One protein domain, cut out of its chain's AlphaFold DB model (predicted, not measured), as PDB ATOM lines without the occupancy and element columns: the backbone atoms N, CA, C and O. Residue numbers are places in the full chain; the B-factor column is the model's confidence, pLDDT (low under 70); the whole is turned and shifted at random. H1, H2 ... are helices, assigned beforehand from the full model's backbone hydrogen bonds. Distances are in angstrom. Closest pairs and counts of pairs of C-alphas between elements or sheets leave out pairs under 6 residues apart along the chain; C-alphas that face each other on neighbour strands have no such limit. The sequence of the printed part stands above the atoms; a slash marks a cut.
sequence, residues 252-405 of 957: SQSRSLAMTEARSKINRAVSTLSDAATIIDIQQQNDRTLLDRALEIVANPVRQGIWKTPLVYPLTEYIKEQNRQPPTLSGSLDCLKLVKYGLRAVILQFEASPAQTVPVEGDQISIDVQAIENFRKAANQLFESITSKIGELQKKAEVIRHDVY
ATOM      1  N   SER A 252     -33.726  37.799 106.014       78.62
ATOM      2  CA  SER A 252     -33.000  37.633 104.742       78.62
ATOM      3  C   SER A 252     -31.498  37.943 104.815       78.62
ATOM      4  O   SER A 252     -30.701  37.173 104.287       78.62
ATOM      5  N   GLN A 253     -31.098  39.026 105.492       80.81
ATOM      6  CA  GLN A 253     -29.681  39.392 105.636       80.81
ATOM      7  C   GLN A 253     -28.908  38.378 106.493       80.81
ATOM      8  O   GLN A 253     -27.870  37.879 106.062       80.81
ATOM      9  N   SER A 254     -29.437  38.012 107.664       87.56
ATOM     10  CA  SER A 254     -28.817  37.003 108.533       87.56
ATOM     11  C   SER A 254     -28.795  35.615 107.891       87.56
ATOM     12  O   SER A 254     -27.855  34.858 108.111       87.56
ATOM     13  N   ARG A 255     -29.796  35.287 107.062       85.94
ATOM     14  CA  ARG A 255     -29.902  33.989 106.386       85.94
ATOM     15  C   ARG A 255     -28.760  33.755 105.398       85.94
ATOM     16  O   ARG A 255     -28.225  32.657 105.387       85.94
ATOM     17  N   SER A 256     -28.347  34.765 104.627       81.88
ATOM     18  CA  SER A 256     -27.200  34.648 103.705       81.88
ATOM     19  C   SER A 256     -25.868  34.439 104.446       81.88
ATOM     20  O   SER A 256     -25.041  33.627 104.026       81.88
ATOM     21  N   LEU A 257     -25.681  35.089 105.603       88.62
ATOM     22  CA  LEU A 257     -24.502  34.863 106.446       88.62
ATOM     23  C   LEU A 257     -24.501  33.449 107.052       88.62
ATOM     24  O   LEU A 257     -23.522  32.723 106.890       88.62
ATOM     25  N   ALA A 258     -25.614  33.039 107.673       90.06
ATOM     26  CA  ALA A 258     -25.780  31.699 108.244       90.06
ATOM     27  C   ALA A 258     -25.604  30.595 107.186       90.06
ATOM     28  O   ALA A 258     -25.045  29.543 107.473       90.06
ATOM     29  N   MET A 259     -26.020  30.855 105.944       87.12
ATOM     30  CA  MET A 259     -25.819  29.963 104.803       87.12
ATOM     31  C   MET A 259     -24.348  29.796 104.430       87.12
ATOM     32  O   MET A 259     -23.871  28.678 104.255       87.12
ATOM     33  N   THR A 260     -23.624  30.914 104.335       85.38
ATOM     34  CA  THR A 260     -22.191  30.929 104.013       85.38
ATOM     35  C   THR A 260     -21.391  30.189 105.086       85.38
ATOM     36  O   THR A 260     -20.502  29.396 104.769       85.38
ATOM     37  N   GLU A 261     -21.737  30.402 106.358       92.12
ATOM     38  CA  GLU A 261     -21.147  29.679 107.483       92.12
ATOM     39  C   GLU A 261     -21.480  28.182 107.431       92.12
ATOM     40  O   GLU A 261     -20.558  27.366 107.415       92.12
ATOM     41  N   ALA A 262     -22.760  27.815 107.308       91.62
ATOM     42  CA  ALA A 262     -23.190  26.424 107.189       91.62
ATOM     43  C   ALA A 262     -22.465  25.697 106.052       91.62
ATOM     44  O   ALA A 262     -21.866  24.649 106.285       91.62
ATOM     45  N   ARG A 263     -22.407  26.281 104.851       87.44
ATOM     46  CA  ARG A 263     -21.697  25.704 103.699       87.44
ATOM     47  C   ARG A 263     -20.197  25.540 103.943       87.44
ATOM     48  O   ARG A 263     -19.640  24.497 103.606       87.44
ATOM     49  N   SER A 264     -19.546  26.519 104.570       89.81
ATOM     50  CA  SER A 264     -18.132  26.418 104.966       89.81
ATOM     51  C   SER A 264     -17.897  25.246 105.933       89.81
ATOM     52  O   SER A 264     -16.985  24.439 105.729       89.81
ATOM     53  N   LYS A 265     -18.772  25.082 106.935       95.06
ATOM     54  CA  LYS A 265     -18.732  23.954 107.879       95.06
ATOM     55  C   LYS A 265     -19.009  22.608 107.199       95.06
ATOM     56  O   LYS A 265     -18.279  21.655 107.449       95.06
ATOM     57  N   ILE A 266     -19.999  22.532 106.308       91.94
ATOM     58  CA  ILE A 266     -20.345  21.314 105.557       91.94
ATOM     59  C   ILE A 266     -19.196  20.887 104.636       91.94
ATOM     60  O   ILE A 266     -18.796  19.726 104.656       91.94
ATOM     61  N   ASN A 267     -18.609  21.818 103.878       88.25
ATOM     62  CA  ASN A 267     -17.466  21.523 103.012       88.25
ATOM     63  C   ASN A 267     -16.248  21.058 103.826       88.25
ATOM     64  O   ASN A 267     -15.589  20.090 103.443       88.25
ATOM     65  N   ARG A 268     -15.994  21.686 104.988       94.06
ATOM     66  CA  ARG A 268     -14.989  21.216 105.954       94.06
ATOM     67  C   ARG A 268     -15.288  19.781 106.395       94.06
ATOM     68  O   ARG A 268     -14.378  18.966 106.337       94.06
ATOM     69  N   ALA A 269     -16.527  19.469 106.779       94.69
ATOM     70  CA  ALA A 269     -16.934  18.135 107.226       94.69
ATOM     71  C   ALA A 269     -16.765  17.058 106.143       94.69
ATOM     72  O   ALA A 269     -16.197  16.006 106.415       94.69
ATOM     73  N   VAL A 270     -17.208  17.317 104.908       91.50
ATOM     74  CA  VAL A 270     -17.032  16.379 103.782       91.50
ATOM     75  C   VAL A 270     -15.542  16.122 103.526       91.50
ATOM     76  O   VAL A 270     -15.130  14.970 103.393       91.50
ATOM     77  N   SER A 271     -14.715  17.173 103.524       91.50
ATOM     78  CA  SER A 271     -13.266  17.052 103.333       91.50
ATOM     79  C   SER A 271     -12.586  16.277 104.468       91.50
ATOM     80  O   SER A 271     -11.828  15.348 104.190       91.50
ATOM     81  N   THR A 272     -12.873  16.590 105.737       94.19
ATOM     82  CA  THR A 272     -12.234  15.911 106.877       94.19
ATOM     83  C   THR A 272     -12.732  14.479 107.081       94.19
ATOM     84  O   THR A 272     -11.969  13.649 107.569       94.19
ATOM     85  N   LEU A 273     -13.963  14.146 106.676       94.88
ATOM     86  CA  LEU A 273     -14.457  12.762 106.662       94.88
ATOM     87  C   LEU A 273     -13.829  11.928 105.533       94.88
ATOM     88  O   LEU A 273     -13.491  10.768 105.766       94.88
ATOM     89  N   SER A 274     -13.597  12.515 104.355       93.38
ATOM     90  CA  SER A 274     -12.847  11.872 103.262       93.38
ATOM     91  C   SER A 274     -11.387  11.591 103.659       93.38
ATOM     92  O   SER A 274     -10.869  10.484 103.466       93.38
ATOM     93  N   ASP A 275     -10.741  12.553 104.327       93.25
ATOM     94  CA  ASP A 275      -9.427  12.347 104.945       93.25
ATOM     95  C   ASP A 275      -9.476  11.240 106.011       93.25
ATOM     96  O   ASP A 275      -8.622  10.357 106.014       93.25
ATOM     97  N   ALA A 276     -10.487  11.230 106.887       95.44
ATOM     98  CA  ALA A 276     -10.647  10.206 107.919       95.44
ATOM     99  C   ALA A 276     -10.818   8.788 107.337       95.44
ATOM    100  O   ALA A 276     -10.274   7.834 107.895       95.44
ATOM    101  N   ALA A 277     -11.520   8.643 106.209       95.06
ATOM    102  CA  ALA A 277     -11.623   7.375 105.484       95.06
ATOM    103  C   ALA A 277     -10.254   6.921 104.941       95.06
ATOM    104  O   ALA A 277      -9.869   5.769 105.136       95.06
ATOM    105  N   THR A 278      -9.486   7.844 104.353       95.38
ATOM    106  CA  THR A 278      -8.119   7.585 103.859       95.38
ATOM    107  C   THR A 278      -7.172   7.182 104.999       95.38
ATOM    108  O   THR A 278      -6.410   6.226 104.883       95.38
ATOM    109  N   ILE A 279      -7.254   7.856 106.151       96.88
ATOM    110  CA  ILE A 279      -6.465   7.545 107.356       96.88
ATOM    111  C   ILE A 279      -6.771   6.135 107.884       96.88
ATOM    112  O   ILE A 279      -5.870   5.440 108.358       96.88
ATOM    113  N   ILE A 280      -8.031   5.702 107.803       96.19
ATOM    114  CA  ILE A 280      -8.443   4.362 108.227       96.19
ATOM    115  C   ILE A 280      -7.893   3.273 107.303       96.19
ATOM    116  O   ILE A 280      -7.389   2.274 107.817       96.19
ATOM    117  N   ASP A 281      -7.901   3.482 105.986       95.81
ATOM    118  CA  ASP A 281      -7.278   2.557 105.030       95.81
ATOM    119  C   ASP A 281      -5.750   2.476 105.243       95.81
ATOM    120  O   ASP A 281      -5.206   1.388 105.439       95.81
ATOM    121  N   ILE A 282      -5.071   3.623 105.397       96.69
ATOM    122  CA  ILE A 282      -3.646   3.697 105.782       96.69
ATOM    123  C   ILE A 282      -3.347   2.865 107.043       96.69
ATOM    124  O   ILE A 282      -2.363   2.116 107.084       96.69
ATOM    125  N   GLN A 283      -4.177   2.971 108.087       96.69
ATOM    126  CA  GLN A 283      -3.997   2.179 109.308       96.69
ATOM    127  C   GLN A 283      -4.259   0.688 109.078       96.69
ATOM    128  O   GLN A 283      -3.472  -0.134 109.554       96.69
ATOM    129  N   GLN A 284      -5.296   0.335 108.316       95.62
ATOM    130  CA  GLN A 284      -5.645  -1.049 107.988       95.62
ATOM    131  C   GLN A 284      -4.532  -1.756 107.202       95.62
ATOM    132  O   GLN A 284      -4.155  -2.882 107.538       95.62
ATOM    133  N   GLN A 285      -3.967  -1.103 106.185       95.00
ATOM    134  CA  GLN A 285      -2.890  -1.663 105.363       95.00
ATOM    135  C   GLN A 285      -1.588  -1.854 106.148       95.00
ATOM    136  O   GLN A 285      -0.911  -2.878 106.019       95.00
ATOM    137  N   ASN A 286      -1.253  -0.896 107.007       94.75
ATOM    138  CA  ASN A 286      -0.081  -0.969 107.870       94.75
ATOM    139  C   ASN A 286      -0.233  -2.058 108.953       94.75
ATOM    140  O   ASN A 286       0.674  -2.869 109.155       94.75
ATOM    141  N   ASP A 287      -1.403  -2.157 109.594       93.69
ATOM    142  CA  ASP A 287      -1.692  -3.250 110.535       93.69
ATOM    143  C   ASP A 287      -1.675  -4.618 109.852       93.69
ATOM    144  O   ASP A 287      -1.187  -5.584 110.444       93.69
ATOM    145  N   ARG A 288      -2.104  -4.700 108.586       94.38
ATOM    146  CA  ARG A 288      -1.940  -5.901 107.763       94.38
ATOM    147  C   ARG A 288      -0.466  -6.278 107.579       94.38
ATOM    148  O   ARG A 288      -0.165  -7.456 107.752       94.38
ATOM    149  N   THR A 289       0.460  -5.344 107.325       93.75
ATOM    150  CA  THR A 289       1.891  -5.717 107.296       93.75
ATOM    151  C   THR A 289       2.394  -6.178 108.657       93.75
ATOM    152  O   THR A 289       3.099  -7.180 108.731       93.75
ATOM    153  N   LEU A 290       2.046  -5.478 109.740       93.62
ATOM    154  CA  LEU A 290       2.470  -5.874 111.088       93.62
ATOM    155  C   LEU A 290       1.972  -7.292 111.433       93.62
ATOM    156  O   LEU A 290       2.704  -8.077 112.039       93.62
ATOM    157  N   LEU A 291       0.766  -7.649 110.988       92.75
ATOM    158  CA  LEU A 291       0.205  -8.998 111.063       92.75
ATOM    159  C   LEU A 291       0.979 -10.021 110.228       92.75
ATOM    160  O   LEU A 291       1.367 -11.061 110.760       92.75
ATOM    161  N   ASP A 292       1.227  -9.728 108.951       93.12
ATOM    162  CA  ASP A 292       1.955 -10.624 108.047       93.12
ATOM    163  C   ASP A 292       3.401 -10.860 108.550       93.12
ATOM    164  O   ASP A 292       3.866 -12.000 108.594       93.12
ATOM    165  N   ARG A 293       4.064  -9.821 109.083       91.25
ATOM    166  CA  ARG A 293       5.364  -9.908 109.779       91.25
ATOM    167  C   ARG A 293       5.291 -10.760 111.049       91.25
ATOM    168  O   ARG A 293       6.194 -11.554 111.304       91.25
ATOM    169  N   ALA A 294       4.245 -10.617 111.865       89.25
ATOM    170  CA  ALA A 294       4.073 -11.444 113.060       89.25
ATOM    171  C   ALA A 294       3.905 -12.935 112.701       89.25
ATOM    172  O   ALA A 294       4.505 -13.789 113.356       89.25
ATOM    173  N   LEU A 295       3.154 -13.241 111.636       90.12
ATOM    174  CA  LEU A 295       3.007 -14.598 111.100       90.12
ATOM    175  C   LEU A 295       4.336 -15.155 110.571       90.12
ATOM    176  O   LEU A 295       4.689 -16.284 110.909       90.12
ATOM    177  N   GLU A 296       5.105 -14.368 109.810       90.00
ATOM    178  CA  GLU A 296       6.428 -14.771 109.306       90.00
ATOM    179  C   GLU A 296       7.393 -15.122 110.451       90.00
ATOM    180  O   GLU A 296       8.082 -16.145 110.407       90.00
ATOM    181  N   ILE A 297       7.414 -14.313 111.517       85.19
ATOM    182  CA  ILE A 297       8.296 -14.556 112.664       85.19
ATOM    183  C   ILE A 297       7.896 -15.836 113.421       85.19
ATOM    184  O   ILE A 297       8.788 -16.586 113.823       85.19
ATOM    185  N   VAL A 298       6.597 -16.121 113.580       83.25
ATOM    186  CA  VAL A 298       6.103 -17.375 114.192       83.25
ATOM    187  C   VAL A 298       6.397 -18.593 113.315       83.25
ATOM    188  O   VAL A 298       6.764 -19.652 113.829       83.25
ATOM    189  N   ALA A 299       6.276 -18.449 111.994       83.31
ATOM    190  CA  ALA A 299       6.551 -19.519 111.041       83.31
ATOM    191  C   ALA A 299       8.043 -19.900 110.968       83.31
ATOM    192  O   ALA A 299       8.363 -21.010 110.545       83.31
ATOM    193  N   ASN A 300       8.961 -19.018 111.385       81.25
ATOM    194  CA  ASN A 300      10.404 -19.241 111.289       81.25
ATOM    195  C   ASN A 300      10.938 -20.181 112.401       81.25
ATOM    196  O   ASN A 300      11.013 -19.773 113.566       81.25
ATOM    197  N   PRO A 301      11.415 -21.405 112.077       63.22
ATOM    198  CA  PRO A 301      11.826 -22.381 113.091       63.22
ATOM    199  C   PRO A 301      13.036 -21.965 113.938       63.22
ATOM    200  O   PRO A 301      13.218 -22.459 115.047       63.22
ATOM    201  N   VAL A 302      13.871 -21.043 113.445       58.59
ATOM    202  CA  VAL A 302      15.130 -20.648 114.104       58.59
ATOM    203  C   VAL A 302      14.891 -19.786 115.357       58.59
ATOM    204  O   VAL A 302      15.777 -19.664 116.203       58.59
ATOM    205  N   ARG A 303      13.693 -19.203 115.511       59.19
ATOM    206  CA  ARG A 303      13.330 -18.313 116.634       59.19
ATOM    207  C   ARG A 303      12.506 -19.002 117.737       59.19
ATOM    208  O   ARG A 303      12.003 -18.336 118.636       59.19
ATOM    209  N   GLN A 304      12.367 -20.325 117.689       56.06
ATOM    210  CA  GLN A 304      11.447 -21.088 118.540       56.06
ATOM    211  C   GLN A 304      12.021 -21.402 119.938       56.06
ATOM    212  O   GLN A 304      12.616 -22.451 120.166       56.06
ATOM    213  N   GLY A 305      11.814 -20.493 120.898       55.88
ATOM    214  CA  GLY A 305      12.070 -20.720 122.331       55.88
ATOM    215  C   GLY A 305      10.816 -21.127 123.122       55.88
ATOM    216  O   GLY A 305       9.704 -21.074 122.608       55.88
ATOM    217  N   ILE A 306      10.969 -21.515 124.399       50.97
ATOM    218  CA  ILE A 306       9.824 -21.909 125.250       50.97
ATOM    219  C   ILE A 306       8.898 -20.708 125.510       50.97
ATOM    220  O   ILE A 306       9.216 -19.799 126.283       50.97
ATOM    221  N   TRP A 307       7.714 -20.754 124.904       55.78
ATOM    222  CA  TRP A 307       6.683 -19.725 124.983       55.78
ATOM    223  C   TRP A 307       5.999 -19.667 126.358       55.78
ATOM    224  O   TRP A 307       5.521 -20.673 126.883       55.78
ATOM    225  N   LYS A 308       5.866 -18.462 126.924       53.88
ATOM    226  CA  LYS A 308       4.917 -18.185 128.015       53.88
ATOM    227  C   LYS A 308       3.691 -17.484 127.439       53.88
ATOM    228  O   LYS A 308       3.757 -16.286 127.190       53.88
ATOM    229  N   THR A 309       2.629 -18.267 127.240       54.44
ATOM    230  CA  THR A 309       1.229 -17.917 126.918       54.44
ATOM    231  C   THR A 309       1.015 -16.630 126.093       54.44
ATOM    232  O   THR A 309       1.119 -15.536 126.650       54.44
ATOM    233  N   PRO A 310       0.624 -16.715 124.805       54.62
ATOM    234  CA  PRO A 310       0.498 -15.540 123.942       54.62
ATOM    235  C   PRO A 310      -0.459 -14.468 124.483       54.62
ATOM    236  O   PRO A 310      -1.633 -14.730 124.762       54.62
ATOM    237  N   LEU A 311       0.018 -13.221 124.506       59.34
ATOM    238  CA  LEU A 311      -0.778 -12.014 124.786       59.34
ATOM    239  C   LEU A 311      -1.915 -11.766 123.768       59.34
ATOM    240  O   LEU A 311      -2.796 -10.943 124.013       59.34
ATOM    241  N   VAL A 312      -1.926 -12.514 122.662       60.91
ATOM    242  CA  VAL A 312      -2.907 -12.437 121.569       60.91
ATOM    243  C   VAL A 312      -4.321 -12.843 122.015       60.91
ATOM    244  O   VAL A 312      -5.304 -12.230 121.589       60.91
ATOM    245  N   TYR A 313      -4.462 -13.840 122.899       65.00
ATOM    246  CA  TYR A 313      -5.784 -14.373 123.272       65.00
ATOM    247  C   TYR A 313      -6.646 -13.378 124.084       65.00
ATOM    248  O   TYR A 313      -7.792 -13.142 123.689       65.00
ATOM    249  N   PRO A 314      -6.146 -12.730 125.165       68.06
ATOM    250  CA  PRO A 314      -6.910 -11.709 125.889       68.06
ATOM    251  C   PRO A 314      -7.345 -10.531 125.010       68.06
ATOM    252  O   PRO A 314      -8.458 -10.031 125.167       68.06
ATOM    253  N   LEU A 315      -6.487 -10.109 124.079       64.81
ATOM    254  CA  LEU A 315      -6.755  -8.984 123.188       64.81
ATOM    255  C   LEU A 315      -7.827  -9.324 122.139       64.81
ATOM    256  O   LEU A 315      -8.741  -8.534 121.910       64.81
ATOM    257  N   THR A 316      -7.773 -10.533 121.576       70.69
ATOM    258  CA  THR A 316      -8.783 -11.044 120.635       70.69
ATOM    259  C   THR A 316     -10.177 -11.089 121.267       70.69
ATOM    260  O   THR A 316     -11.151 -10.643 120.661       70.69
ATOM    261  N   GLU A 317     -10.294 -11.598 122.498       73.88
ATOM    262  CA  GLU A 317     -11.579 -11.635 123.207       73.88
ATOM    263  C   GLU A 317     -12.052 -10.239 123.642       73.88
ATOM    264  O   GLU A 317     -13.255  -9.986 123.638       73.88
ATOM    265  N   TYR A 318     -11.138  -9.311 123.949       71.50
ATOM    266  CA  TYR A 318     -11.495  -7.916 124.222       71.50
ATOM    267  C   TYR A 318     -12.119  -7.237 122.993       71.50
ATOM    268  O   TYR A 318     -13.200  -6.661 123.110       71.50
ATOM    269  N   ILE A 319     -11.497  -7.350 121.812       67.06
ATOM    270  CA  ILE A 319     -12.019  -6.757 120.564       67.06
ATOM    271  C   ILE A 319     -13.391  -7.347 120.219       67.06
ATOM    272  O   ILE A 319     -14.327  -6.606 119.924       67.06
ATOM    273  N   LYS A 320     -13.557  -8.672 120.338       76.00
ATOM    274  CA  LYS A 320     -14.862  -9.329 120.146       76.00
ATOM    275  C   LYS A 320     -15.935  -8.813 121.105       76.00
ATOM    276  O   LYS A 320     -17.087  -8.709 120.700       76.00
ATOM    277  N   GLU A 321     -15.590  -8.527 122.360       74.31
ATOM    278  CA  GLU A 321     -16.550  -8.017 123.345       74.31
ATOM    279  C   GLU A 321     -16.932  -6.554 123.077       74.31
ATOM    280  O   GLU A 321     -18.101  -6.202 123.225       74.31
ATOM    281  N   GLN A 322     -15.998  -5.719 122.608       69.00
ATOM    282  CA  GLN A 322     -16.315  -4.351 122.174       69.00
ATOM    283  C   GLN A 322     -17.195  -4.349 120.914       69.00
ATOM    284  O   GLN A 322     -18.212  -3.659 120.884       69.00
ATOM    285  N   ASN A 323     -16.904  -5.218 119.938       66.62
ATOM    286  CA  ASN A 323     -17.717  -5.392 118.726       66.62
ATOM    287  C   ASN A 323     -19.140  -5.944 118.995       66.62
ATOM    288  O   ASN A 323     -19.966  -5.953 118.084       66.62
ATOM    289  N   ARG A 324     -19.452  -6.419 120.214       75.19
ATOM    290  CA  ARG A 324     -20.811  -6.855 120.610       75.19
ATOM    291  C   ARG A 324     -21.706  -5.720 121.100       75.19
ATOM    292  O   ARG A 324     -22.925  -5.893 121.119       75.19
ATOM    293  N   GLN A 325     -21.138  -4.601 121.537       69.94
ATOM    294  CA  GLN A 325     -21.922  -3.414 121.881       69.94
ATOM    295  C   GLN A 325     -22.190  -2.610 120.601       69.94
ATOM    296  O   GLN A 325     -21.348  -2.645 119.707       69.94
ATOM    297  N   PRO A 326     -23.325  -1.892 120.470       57.16
ATOM    298  CA  PRO A 326     -23.537  -0.974 119.350       57.16
ATOM    299  C   PRO A 326     -22.441   0.104 119.413       57.16
ATOM    300  O   PRO A 326     -22.492   0.952 120.308       57.16
ATOM    301  N   PRO A 327     -21.401   0.064 118.557       67.69
ATOM    302  CA  PRO A 327     -20.170   0.747 118.901       67.69
ATOM    303  C   PRO A 327     -20.276   2.208 118.477       67.69
ATOM    304  O   PRO A 327     -20.479   2.498 117.296       67.69
ATOM    305  N   THR A 328     -20.070   3.138 119.409       85.19
ATOM    306  CA  THR A 328     -19.826   4.542 119.048       85.19
ATOM    307  C   THR A 328     -18.542   4.639 118.216       85.19
ATOM    308  O   THR A 328     -17.681   3.753 118.283       85.19
ATOM    309  N   LEU A 329     -18.387   5.699 117.414       84.50
ATOM    310  CA  LEU A 329     -17.148   5.901 116.654       84.50
ATOM    311  C   LEU A 329     -15.950   5.991 117.616       84.50
ATOM    312  O   LEU A 329     -15.031   5.186 117.508       84.50
ATOM    313  N   SER A 330     -16.047   6.829 118.654       85.50
ATOM    314  CA  SER A 330     -15.074   6.915 119.759       85.50
ATOM    315  C   SER A 330     -14.694   5.553 120.372       85.50
ATOM    316  O   SER A 330     -13.505   5.247 120.460       85.50
ATOM    317  N   GLY A 331     -15.657   4.688 120.718       84.44
ATOM    318  CA  GLY A 331     -15.352   3.358 121.270       84.44
ATOM    319  C   GLY A 331     -14.640   2.430 120.274       84.44
ATOM    320  O   GLY A 331     -13.806   1.614 120.664       84.44
ATOM    321  N   SER A 332     -14.911   2.602 118.977       85.38
ATOM    322  CA  SER A 332     -14.213   1.885 117.900       85.38
ATOM    323  C   SER A 332     -12.758   2.370 117.765       85.38
ATOM    324  O   SER A 332     -11.838   1.568 117.609       85.38
ATOM    325  N   LEU A 333     -12.534   3.682 117.895       87.62
ATOM    326  CA  LEU A 333     -11.214   4.315 117.820       87.62
ATOM    327  C   LEU A 333     -10.305   3.960 119.011       87.62
ATOM    328  O   LEU A 333      -9.098   3.803 118.839       87.62
ATOM    329  N   ASP A 334     -10.856   3.751 120.209       86.31
ATOM    330  CA  ASP A 334     -10.069   3.220 121.333       86.31
ATOM    331  C   ASP A 334      -9.669   1.748 121.130       86.31
ATOM    332  O   ASP A 334      -8.580   1.339 121.542       86.31
ATOM    333  N   CYS A 335     -10.484   0.958 120.422       85.56
ATOM    334  CA  CYS A 335     -10.103  -0.401 120.028       85.56
ATOM    335  C   CYS A 335      -8.950  -0.405 119.012       85.56
ATOM    336  O   CYS A 335      -8.064  -1.254 119.119       85.56
ATOM    337  N   LEU A 336      -8.906   0.565 118.091       88.12
ATOM    338  CA  LEU A 336      -7.823   0.713 117.109       88.12
ATOM    339  C   LEU A 336      -6.453   0.908 117.791       88.12
ATOM    340  O   LEU A 336      -5.483   0.235 117.444       88.12
ATOM    341  N   LYS A 337      -6.385   1.737 118.844       89.38
ATOM    342  CA  LYS A 337      -5.171   1.900 119.675       89.38
ATOM    343  C   LYS A 337      -4.699   0.567 120.258       89.38
ATOM    344  O   LYS A 337      -3.510   0.249 120.233       89.38
ATOM    345  N   LEU A 338      -5.633  -0.229 120.781       85.31
ATOM    346  CA  LEU A 338      -5.336  -1.520 121.406       85.31
ATOM    347  C   LEU A 338      -4.895  -2.579 120.386       85.31
ATOM    348  O   LEU A 338      -4.012  -3.374 120.715       85.31
ATOM    349  N   VAL A 339      -5.447  -2.559 119.167       86.50
ATOM    350  CA  VAL A 339      -4.969  -3.366 118.031       86.50
ATOM    351  C   VAL A 339      -3.509  -3.017 117.728       86.50
ATOM    352  O   VAL A 339      -2.651  -3.902 117.794       86.50
ATOM    353  N   LYS A 340      -3.203  -1.730 117.511       90.00
ATOM    354  CA  LYS A 340      -1.859  -1.263 117.136       90.00
ATOM    355  C   LYS A 340      -0.791  -1.598 118.175       90.00
ATOM    356  O   LYS A 340       0.244  -2.188 117.856       90.00
ATOM    357  N   TYR A 341      -1.039  -1.226 119.433       89.25
ATOM    358  CA  TYR A 341      -0.091  -1.472 120.520       89.25
ATOM    359  C   TYR A 341       0.049  -2.965 120.822       89.25
ATOM    360  O   TYR A 341       1.153  -3.418 121.119       89.25
ATOM    361  N   GLY A 342      -1.035  -3.737 120.690       84.25
ATOM    362  CA  GLY A 342      -1.007  -5.191 120.808       84.25
ATOM    363  C   GLY A 342      -0.103  -5.844 119.766       84.25
ATOM    364  O   GLY A 342       0.780  -6.617 120.132       84.25
ATOM    365  N   LEU A 343      -0.261  -5.479 118.488       87.75
ATOM    366  CA  LEU A 343       0.578  -5.980 117.392       87.75
ATOM    367  C   LEU A 343       2.059  -5.682 117.611       87.75
ATOM    368  O   LEU A 343       2.884  -6.597 117.579       87.75
ATOM    369  N   ARG A 344       2.411  -4.426 117.903       90.75
ATOM    370  CA  ARG A 344       3.813  -4.052 118.146       90.75
ATOM    371  C   ARG A 344       4.397  -4.726 119.384       90.75
ATOM    372  O   ARG A 344       5.541  -5.168 119.337       90.75
ATOM    373  N   ALA A 345       3.627  -4.872 120.463       85.94
ATOM    374  CA  ALA A 345       4.064  -5.605 121.651       85.94
ATOM    375  C   ALA A 345       4.341  -7.088 121.349       85.94
ATOM    376  O   ALA A 345       5.342  -7.631 121.816       85.94
ATOM    377  N   VAL A 346       3.488  -7.721 120.537       83.62
ATOM    378  CA  VAL A 346       3.644  -9.109 120.082       83.62
ATOM    379  C   VAL A 346       4.899  -9.268 119.214       83.62
ATOM    380  O   VAL A 346       5.729 -10.125 119.513       83.62
ATOM    381  N   ILE A 347       5.112  -8.399 118.217       88.50
ATOM    382  CA  ILE A 347       6.326  -8.420 117.378       88.50
ATOM    383  C   ILE A 347       7.585  -8.196 118.229       88.50
ATOM    384  O   ILE A 347       8.542  -8.957 118.113       88.50
ATOM    385  N   LEU A 348       7.578  -7.222 119.148       87.62
ATOM    386  CA  LEU A 348       8.712  -6.977 120.046       87.62
ATOM    387  C   LEU A 348       9.006  -8.157 120.976       87.62
ATOM    388  O   LEU A 348      10.172  -8.432 121.252       87.62
ATOM    389  N   GLN A 349       7.981  -8.865 121.454       83.00
ATOM    390  CA  GLN A 349       8.166 -10.080 122.247       83.00
ATOM    391  C   GLN A 349       8.803 -11.200 121.406       83.00
ATOM    392  O   GLN A 349       9.687 -11.904 121.903       83.00
ATOM    393  N   PHE A 350       8.399 -11.342 120.141       79.06
ATOM    394  CA  PHE A 350       9.010 -12.296 119.216       79.06
ATOM    395  C   PHE A 350      10.469 -11.945 118.880       79.06
ATOM    396  O   PHE A 350      11.321 -12.830 118.857       79.06
ATOM    397  N   GLU A 351      10.783 -10.670 118.651       84.06
ATOM    398  CA  GLU A 351      12.128 -10.211 118.269       84.06
ATOM    399  C   GLU A 351      13.116 -10.169 119.446       84.06
ATOM    400  O   GLU A 351      14.307 -10.409 119.254       84.06
ATOM    401  N   ALA A 352      12.641  -9.912 120.670       82.62
ATOM    402  CA  ALA A 352      13.474  -9.913 121.876       82.62
ATOM    403  C   ALA A 352      13.749 -11.320 122.444       82.62
ATOM    404  O   ALA A 352      14.569 -11.464 123.355       82.62
ATOM    405  N   SER A 353      13.060 -12.352 121.950       73.50
ATOM    406  CA  SER A 353      13.238 -13.727 122.424       73.50
ATOM    407  C   SER A 353      14.552 -14.310 121.881       73.50
ATOM    408  O   SER A 353      14.713 -14.417 120.664       73.50
ATOM    409  N   PRO A 354      15.518 -14.696 122.741       70.44
ATOM    410  CA  PRO A 354      16.782 -15.252 122.272       70.44
ATOM    411  C   PRO A 354      16.543 -16.605 121.596       70.44
ATOM    412  O   PRO A 354      15.788 -17.429 122.113       70.44
ATOM    413  N   ALA A 355      17.232 -16.856 120.481       65.31
ATOM    414  CA  ALA A 355      17.185 -18.144 119.798       65.31
ATOM    415  C   ALA A 355      17.642 -19.267 120.749       65.31
ATOM    416  O   ALA A 355      18.818 -19.360 121.110       65.31
ATOM    417  N   GLN A 356      16.699 -20.107 121.171       61.25
ATOM    418  CA  GLN A 356      16.949 -21.301 121.973       61.25
ATOM    419  C   GLN A 356      16.682 -22.532 121.112       61.25
ATOM    420  O   GLN A 356      15.699 -22.588 120.390       61.25
ATOM    421  N   THR A 357      17.542 -23.542 121.206       60.28
ATOM    422  CA  THR A 357      17.458 -24.776 120.408       60.28
ATOM    423  C   THR A 357      16.574 -25.851 121.052       60.28
ATOM    424  O   THR A 357      16.808 -27.046 120.872       60.28
ATOM    425  N   VAL A 358      15.582 -25.450 121.855       62.91
ATOM    426  CA  VAL A 358      14.684 -26.397 122.528       62.91
ATOM    427  C   VAL A 358      13.663 -26.909 121.507       62.91
ATOM    428  O   VAL A 358      13.024 -26.086 120.857       62.91
ATOM    429  N   PRO A 359      13.467 -28.233 121.353       64.12
ATOM    430  CA  PRO A 359      12.432 -28.754 120.468       64.12
ATOM    431  C   PRO A 359      11.049 -28.302 120.953       64.12
ATOM    432  O   PRO A 359      10.623 -28.658 122.053       64.12
ATOM    433  N   VAL A 360      10.359 -27.512 120.131       62.97
ATOM    434  CA  VAL A 360       8.986 -27.062 120.385       62.97
ATOM    435  C   VAL A 360       7.999 -28.148 119.956       62.97
ATOM    436  O   VAL A 360       8.135 -28.749 118.890       62.97
ATOM    437  N   GLU A 361       6.993 -28.405 120.794       70.12
ATOM    438  CA  GLU A 361       5.870 -29.282 120.451       70.12
ATOM    439  C   GLU A 361       5.058 -28.646 119.310       70.12
ATOM    440  O   GLU A 361       4.585 -27.515 119.433       70.12
ATOM    441  N   GLY A 362       4.910 -29.364 118.190       70.69
ATOM    442  CA  GLY A 362       4.373 -28.809 116.937       70.69
ATOM    443  C   GLY A 362       2.967 -28.203 117.043       70.69
ATOM    444  O   GLY A 362       2.644 -27.273 116.303       70.69
ATOM    445  N   ASP A 363       2.167 -28.664 118.005       81.06
ATOM    446  CA  ASP A 363       0.816 -28.159 118.263       81.06
ATOM    447  C   ASP A 363       0.808 -26.673 118.674       81.06
ATOM    448  O   ASP A 363      -0.115 -25.940 118.313       81.06
ATOM    449  N   GLN A 364       1.849 -26.184 119.367       77.06
ATOM    450  CA  GLN A 364       1.897 -24.796 119.847       77.06
ATOM    451  C   GLN A 364       1.988 -23.783 118.696       77.06
ATOM    452  O   GLN A 364       1.323 -22.751 118.737       77.06
ATOM    453  N   ILE A 365       2.736 -24.100 117.633       76.88
ATOM    454  CA  ILE A 365       2.873 -23.224 116.455       76.88
ATOM    455  C   ILE A 365       1.512 -23.055 115.770       76.88
ATOM    456  O   ILE A 365       1.128 -21.945 115.407       76.88
ATOM    457  N   SER A 366       0.747 -24.146 115.635       83.31
ATOM    458  CA  SER A 366      -0.601 -24.100 115.057       83.31
ATOM    459  C   SER A 366      -1.565 -23.270 115.916       83.31
ATOM    460  O   SER A 366      -2.349 -22.491 115.372       83.31
ATOM    461  N   ILE A 367      -1.465 -23.372 117.247       82.31
ATOM    462  CA  ILE A 367      -2.240 -22.552 118.191       82.31
ATOM    463  C   ILE A 367      -1.901 -21.060 118.039       82.31
ATOM    464  O   ILE A 367      -2.815 -20.235 117.988       82.31
ATOM    465  N   ASP A 368      -0.618 -20.711 117.927       79.12
ATOM    466  CA  ASP A 368      -0.159 -19.320 117.846       79.12
ATOM    467  C   ASP A 368      -0.527 -18.668 116.504       79.12
ATOM    468  O   ASP A 368      -1.077 -17.564 116.489       79.12
ATOM    469  N   VAL A 369      -0.338 -19.378 115.384       85.62
ATOM    470  CA  VAL A 369      -0.802 -18.941 114.053       85.62
ATOM    471  C   VAL A 369      -2.319 -18.741 114.050       85.62
ATOM    472  O   VAL A 369      -2.807 -17.690 113.628       85.62
ATOM    473  N   GLN A 370      -3.082 -19.699 114.587       86.38
ATOM    474  CA  GLN A 370      -4.539 -19.588 114.653       86.38
ATOM    475  C   GLN A 370      -4.997 -18.432 115.558       86.38
ATOM    476  O   GLN A 370      -6.040 -17.827 115.292       86.38
ATOM    477  N   ALA A 371      -4.244 -18.099 116.612       83.06
ATOM    478  CA  ALA A 371      -4.511 -16.935 117.452       83.06
ATOM    479  C   ALA A 371      -4.273 -15.616 116.697       83.06
ATOM    480  O   ALA A 371      -5.127 -14.730 116.772       83.06
ATOM    481  N   ILE A 372      -3.178 -15.499 115.937       83.75
ATOM    482  CA  ILE A 372      -2.881 -14.306 115.125       83.75
ATOM    483  C   ILE A 372      -3.926 -14.128 114.014       83.75
ATOM    484  O   ILE A 372      -4.444 -13.027 113.852       83.75
ATOM    485  N   GLU A 373      -4.328 -15.193 113.316       89.25
ATOM    486  CA  GLU A 373      -5.375 -15.111 112.283       89.25
ATOM    487  C   GLU A 373      -6.766 -14.778 112.863       89.25
ATOM    488  O   GLU A 373      -7.531 -13.998 112.290       89.25
ATOM    489  N   ASN A 374      -7.093 -15.287 114.057       85.31
ATOM    490  CA  ASN A 374      -8.310 -14.880 114.769       85.31
ATOM    491  C   ASN A 374      -8.288 -13.388 115.146       85.31
ATOM    492  O   ASN A 374      -9.329 -12.728 115.101       85.31
ATOM    493  N   PHE A 375      -7.118 -12.864 115.510       84.56
ATOM    494  CA  PHE A 375      -6.922 -11.451 115.808       84.56
ATOM    495  C   PHE A 375      -6.986 -10.584 114.532       84.56
ATOM    496  O   PHE A 375      -7.717  -9.595 114.528       84.56
ATOM    497  N   ARG A 376      -6.348 -10.997 113.423       89.56
ATOM    498  CA  ARG A 376      -6.466 -10.375 112.083       89.56
ATOM    499  C   ARG A 376      -7.924 -10.220 111.665       89.56
ATOM    500  O   ARG A 376      -8.352  -9.132 111.291       89.56
ATOM    501  N   LYS A 377      -8.711 -11.292 111.791       90.31
ATOM    502  CA  LYS A 377     -10.145 -11.268 111.477       90.31
ATOM    503  C   LYS A 377     -10.917 -10.273 112.351       90.31
ATOM    504  O   LYS A 377     -11.788  -9.576 111.842       90.31
ATOM    505  N   ALA A 378     -10.603 -10.197 113.645       85.06
ATOM    506  CA  ALA A 378     -11.245  -9.255 114.562       85.06
ATOM    507  C   ALA A 378     -10.862  -7.788 114.272       85.06
ATOM    508  O   ALA A 378     -11.717  -6.910 114.376       85.06
ATOM    509  N   ALA A 379      -9.612  -7.533 113.868       86.81
ATOM    510  CA  ALA A 379      -9.143  -6.217 113.436       86.81
ATOM    511  C   ALA A 379      -9.821  -5.775 112.127       86.81
ATOM    512  O   ALA A 379     -10.359  -4.675 112.074       86.81
ATOM    513  N   ASN A 380      -9.904  -6.646 111.111       91.12
ATOM    514  CA  ASN A 380     -10.609  -6.337 109.858       91.12
ATOM    515  C   ASN A 380     -12.081  -5.956 110.104       91.12
ATOM    516  O   ASN A 380     -12.536  -4.936 109.601       91.12
ATOM    517  N   GLN A 381     -12.794  -6.703 110.956       89.00
ATOM    518  CA  GLN A 381     -14.179  -6.382 111.334       89.00
ATOM    519  C   GLN A 381     -14.316  -5.028 112.053       89.00
ATOM    520  O   GLN A 381     -15.338  -4.353 111.920       89.00
ATOM    521  N   LEU A 382     -13.301  -4.622 112.825       88.06
ATOM    522  CA  LEU A 382     -13.257  -3.300 113.449       88.06
ATOM    523  C   LEU A 382     -13.063  -2.201 112.394       88.06
ATOM    524  O   LEU A 382     -13.804  -1.219 112.418       88.06
ATOM    525  N   PHE A 383     -12.122  -2.378 111.460       92.25
ATOM    526  CA  PHE A 383     -11.899  -1.441 110.353       92.25
ATOM    527  C   PHE A 383     -13.153  -1.287 109.482       92.25
ATOM    528  O   PHE A 383     -13.628  -0.167 109.315       92.25
ATOM    529  N   GLU A 384     -13.774  -2.390 109.049       92.00
ATOM    530  CA  GLU A 384     -15.057  -2.396 108.326       92.00
ATOM    531  C   GLU A 384     -16.146  -1.599 109.075       92.00
ATOM    532  O   GLU A 384     -16.843  -0.773 108.480       92.00
ATOM    533  N   SER A 385     -16.262  -1.779 110.400       90.12
ATOM    534  CA  SER A 385     -17.227  -1.037 111.227       90.12
ATOM    535  C   SER A 385     -16.924   0.462 111.324       90.12
ATOM    536  O   SER A 385     -17.858   1.261 111.430       90.12
ATOM    537  N   ILE A 386     -15.651   0.865 111.303       88.31
ATOM    538  CA  ILE A 386     -15.261   2.281 111.326       88.31
ATOM    539  C   ILE A 386     -15.508   2.915 109.952       88.31
ATOM    540  O   ILE A 386     -16.202   3.930 109.879       88.31
ATOM    541  N   THR A 387     -15.030   2.290 108.872       93.25
ATOM    542  CA  THR A 387     -15.223   2.751 107.487       93.25
ATOM    543  C   THR A 387     -16.704   2.930 107.159       93.25
ATOM    544  O   THR A 387     -17.095   3.977 106.646       93.25
ATOM    545  N   SER A 388     -17.560   1.976 107.551       91.44
ATOM    546  CA  SER A 388     -19.015   2.086 107.372       91.44
ATOM    547  C   SER A 388     -19.611   3.318 108.068       91.44
ATOM    548  O   SER A 388     -20.477   3.980 107.499       91.44
ATOM    549  N   LYS A 389     -19.153   3.662 109.281       91.56
ATOM    550  CA  LYS A 389     -19.654   4.835 110.024       91.56
ATOM    551  C   LYS A 389     -19.161   6.148 109.435       91.56
ATOM    552  O   LYS A 389     -19.934   7.099 109.375       91.56
ATOM    553  N   ILE A 390     -17.903   6.207 108.994       91.50
ATOM    554  CA  ILE A 390     -17.360   7.390 108.314       91.50
ATOM    555  C   ILE A 390     -18.121   7.620 107.001       91.50
ATOM    556  O   ILE A 390     -18.584   8.733 106.771       91.50
ATOM    557  N   GLY A 391     -18.372   6.567 106.214       90.75
ATOM    558  CA  GLY A 391     -19.199   6.643 105.003       90.75
ATOM    559  C   GLY A 391     -20.646   7.081 105.274       90.75
ATOM    560  O   GLY A 391     -21.191   7.908 104.546       90.75
ATOM    561  N   GLU A 392     -21.267   6.608 106.360       92.38
ATOM    562  CA  GLU A 392     -22.580   7.105 106.797       92.38
ATOM    563  C   GLU A 392     -22.573   8.595 107.165       92.38
ATOM    564  O   GLU A 392     -23.528   9.302 106.840       92.38
ATOM    565  N   LEU A 393     -21.545   9.070 107.877       90.06
ATOM    566  CA  LEU A 393     -21.404  10.483 108.238       90.06
ATOM    567  C   LEU A 393     -21.147  11.340 106.997       90.06
ATOM    568  O   LEU A 393     -21.765  12.392 106.861       90.06
ATOM    569  N   GLN A 394     -20.311  10.872 106.065       91.12
ATOM    570  CA  GLN A 394     -20.040  11.568 104.808       91.12
ATOM    571  C   GLN A 394     -21.321  11.703 103.982       91.12
ATOM    572  O   GLN A 394     -21.680  12.813 103.600       91.12
ATOM    573  N   LYS A 395     -22.080  10.613 103.810       89.81
ATOM    574  CA  LYS A 395     -23.370  10.648 103.106       89.81
ATOM    575  C   LYS A 395     -24.372  11.599 103.770       89.81
ATOM    576  O   LYS A 395     -25.122  12.280 103.077       89.81
ATOM    577  N   LYS A 396     -24.397  11.681 105.108       91.19
ATOM    578  CA  LYS A 396     -25.231  12.657 105.835       91.19
ATOM    579  C   LYS A 396     -24.735  14.094 105.626       91.19
ATOM    580  O   LYS A 396     -25.562  14.978 105.437       91.19
ATOM    581  N   ALA A 397     -23.422  14.330 105.615       88.31
ATOM    582  CA  ALA A 397     -22.834  15.640 105.322       88.31
ATOM    583  C   ALA A 397     -23.165  16.107 103.896       88.31
ATOM    584  O   ALA A 397     -23.501  17.269 103.692       88.31
ATOM    585  N   GLU A 398     -23.124  15.190 102.926       87.06
ATOM    586  CA  GLU A 398     -23.526  15.433 101.540       87.06
ATOM    587  C   GLU A 398     -25.020  15.770 101.450       87.06
ATOM    588  O   GLU A 398     -25.347  16.816 100.903       87.06
ATOM    589  N   VAL A 399     -25.920  15.004 102.086       87.06
ATOM    590  CA  VAL A 399     -27.360  15.356 102.186       87.06
ATOM    591  C   VAL A 399     -27.562  16.773 102.741       87.06
ATOM    592  O   VAL A 399     -28.280  17.567 102.140       87.06
ATOM    593  N   ILE A 400     -26.865  17.134 103.823       86.69
ATOM    594  CA  ILE A 400     -26.931  18.491 104.386       86.69
ATOM    595  C   ILE A 400     -26.374  19.539 103.394       86.69
ATOM    596  O   ILE A 400     -26.891  20.654 103.332       86.69
ATOM    597  N   ARG A 401     -25.364  19.200 102.576       85.50
ATOM    598  CA  ARG A 401     -24.844  20.069 101.500       85.50
ATOM    599  C   ARG A 401     -25.908  20.365 100.442       85.50
ATOM    600  O   ARG A 401     -26.003  21.511 100.013       85.50
ATOM    601  N   HIS A 402     -26.707  19.367 100.061       82.50
ATOM    602  CA  HIS A 402     -27.828  19.540  99.130       82.50
ATOM    603  C   HIS A 402     -28.949  20.409  99.730       82.50
ATOM    604  O   HIS A 402     -29.499  21.261  99.035       82.50
ATOM    605  N   ASP A 403     -29.258  20.245 101.020       82.50
ATOM    606  CA  ASP A 403     -30.305  21.023 101.706       82.50
ATOM    607  C   ASP A 403     -29.932  22.513 101.896       82.50
ATOM    608  O   ASP A 403     -30.812  23.376 101.973       82.50
ATOM    609  N   VAL A 404     -28.635  22.845 101.957       81.31
ATOM    610  CA  VAL A 404     -28.107  24.219 102.113       81.31
ATOM    611  C   VAL A 404     -27.657  24.792 100.755       81.31
ATOM    612  O   VAL A 404     -26.573  25.357 100.610       81.31
ATOM    613  N   TYR A 405     -28.510  24.657  99.737       73.31
ATOM    614  CA  TYR A 405     -28.247  25.138  98.376       73.31
ATOM    615  C   TYR A 405     -28.576  26.629  98.174       73.31
ATOM    616  O   TYR A 405     -29.735  27.023  98.335       73.31
TER     617      TYR A 405
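This is residues 252 to 405 of the 957 residues of an uncharacterized protein of Ophiocordyceps australis (UniProt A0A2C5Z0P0). Two long helices, H1 and H4, run side by side in opposite ways as a rod, and a shorter helical hairpin, H2 and H3, packs on one side of them; residues 252 to 257 of H1 stick out. The four make an up-and-down bundle, each running against the one before. The printed part has 154 residues, all helix by class, only just loose, close to extended, with a radius of gyration of the C-alphas of 21.9 A and spans of 82 by 26 by 16 A.

Start at H1, residues 252 to 299; it touches H4, residues 362 to 403, at a shallow tilt of 11 degrees, closest at C-alphas 270 and 394, 5.8 A. With residues 287 to 298 alone, H1 touches H3, residues 329 to 352, closest at C-alphas 294 and 347, 5.7 A. H2, residues 312 to 322, touches H4 at C-alphas 316 and 375, 5.2 A, the closest, but is apart from H1. Every O i to N i+4 pair is within hydrogen-bond range in H2 and H3, 43 of 44 in H1 and 37 of 38 in H4.

Find C-alpha 252 at (-33.000, 37.633, 104.742), where H1 begins its 69.8 A; H4 spans 62.6 A to C-alpha 403 at (-30.305, 21.023, 101.706).

The C-alphas farthest apart, of Ser 252 and Pro 359, are 82.0 A apart. The printed part has no cut; H1 to H2 is a long link, and pLDDT is under 70 at residues 301 to 315 and 355 to 360, among others.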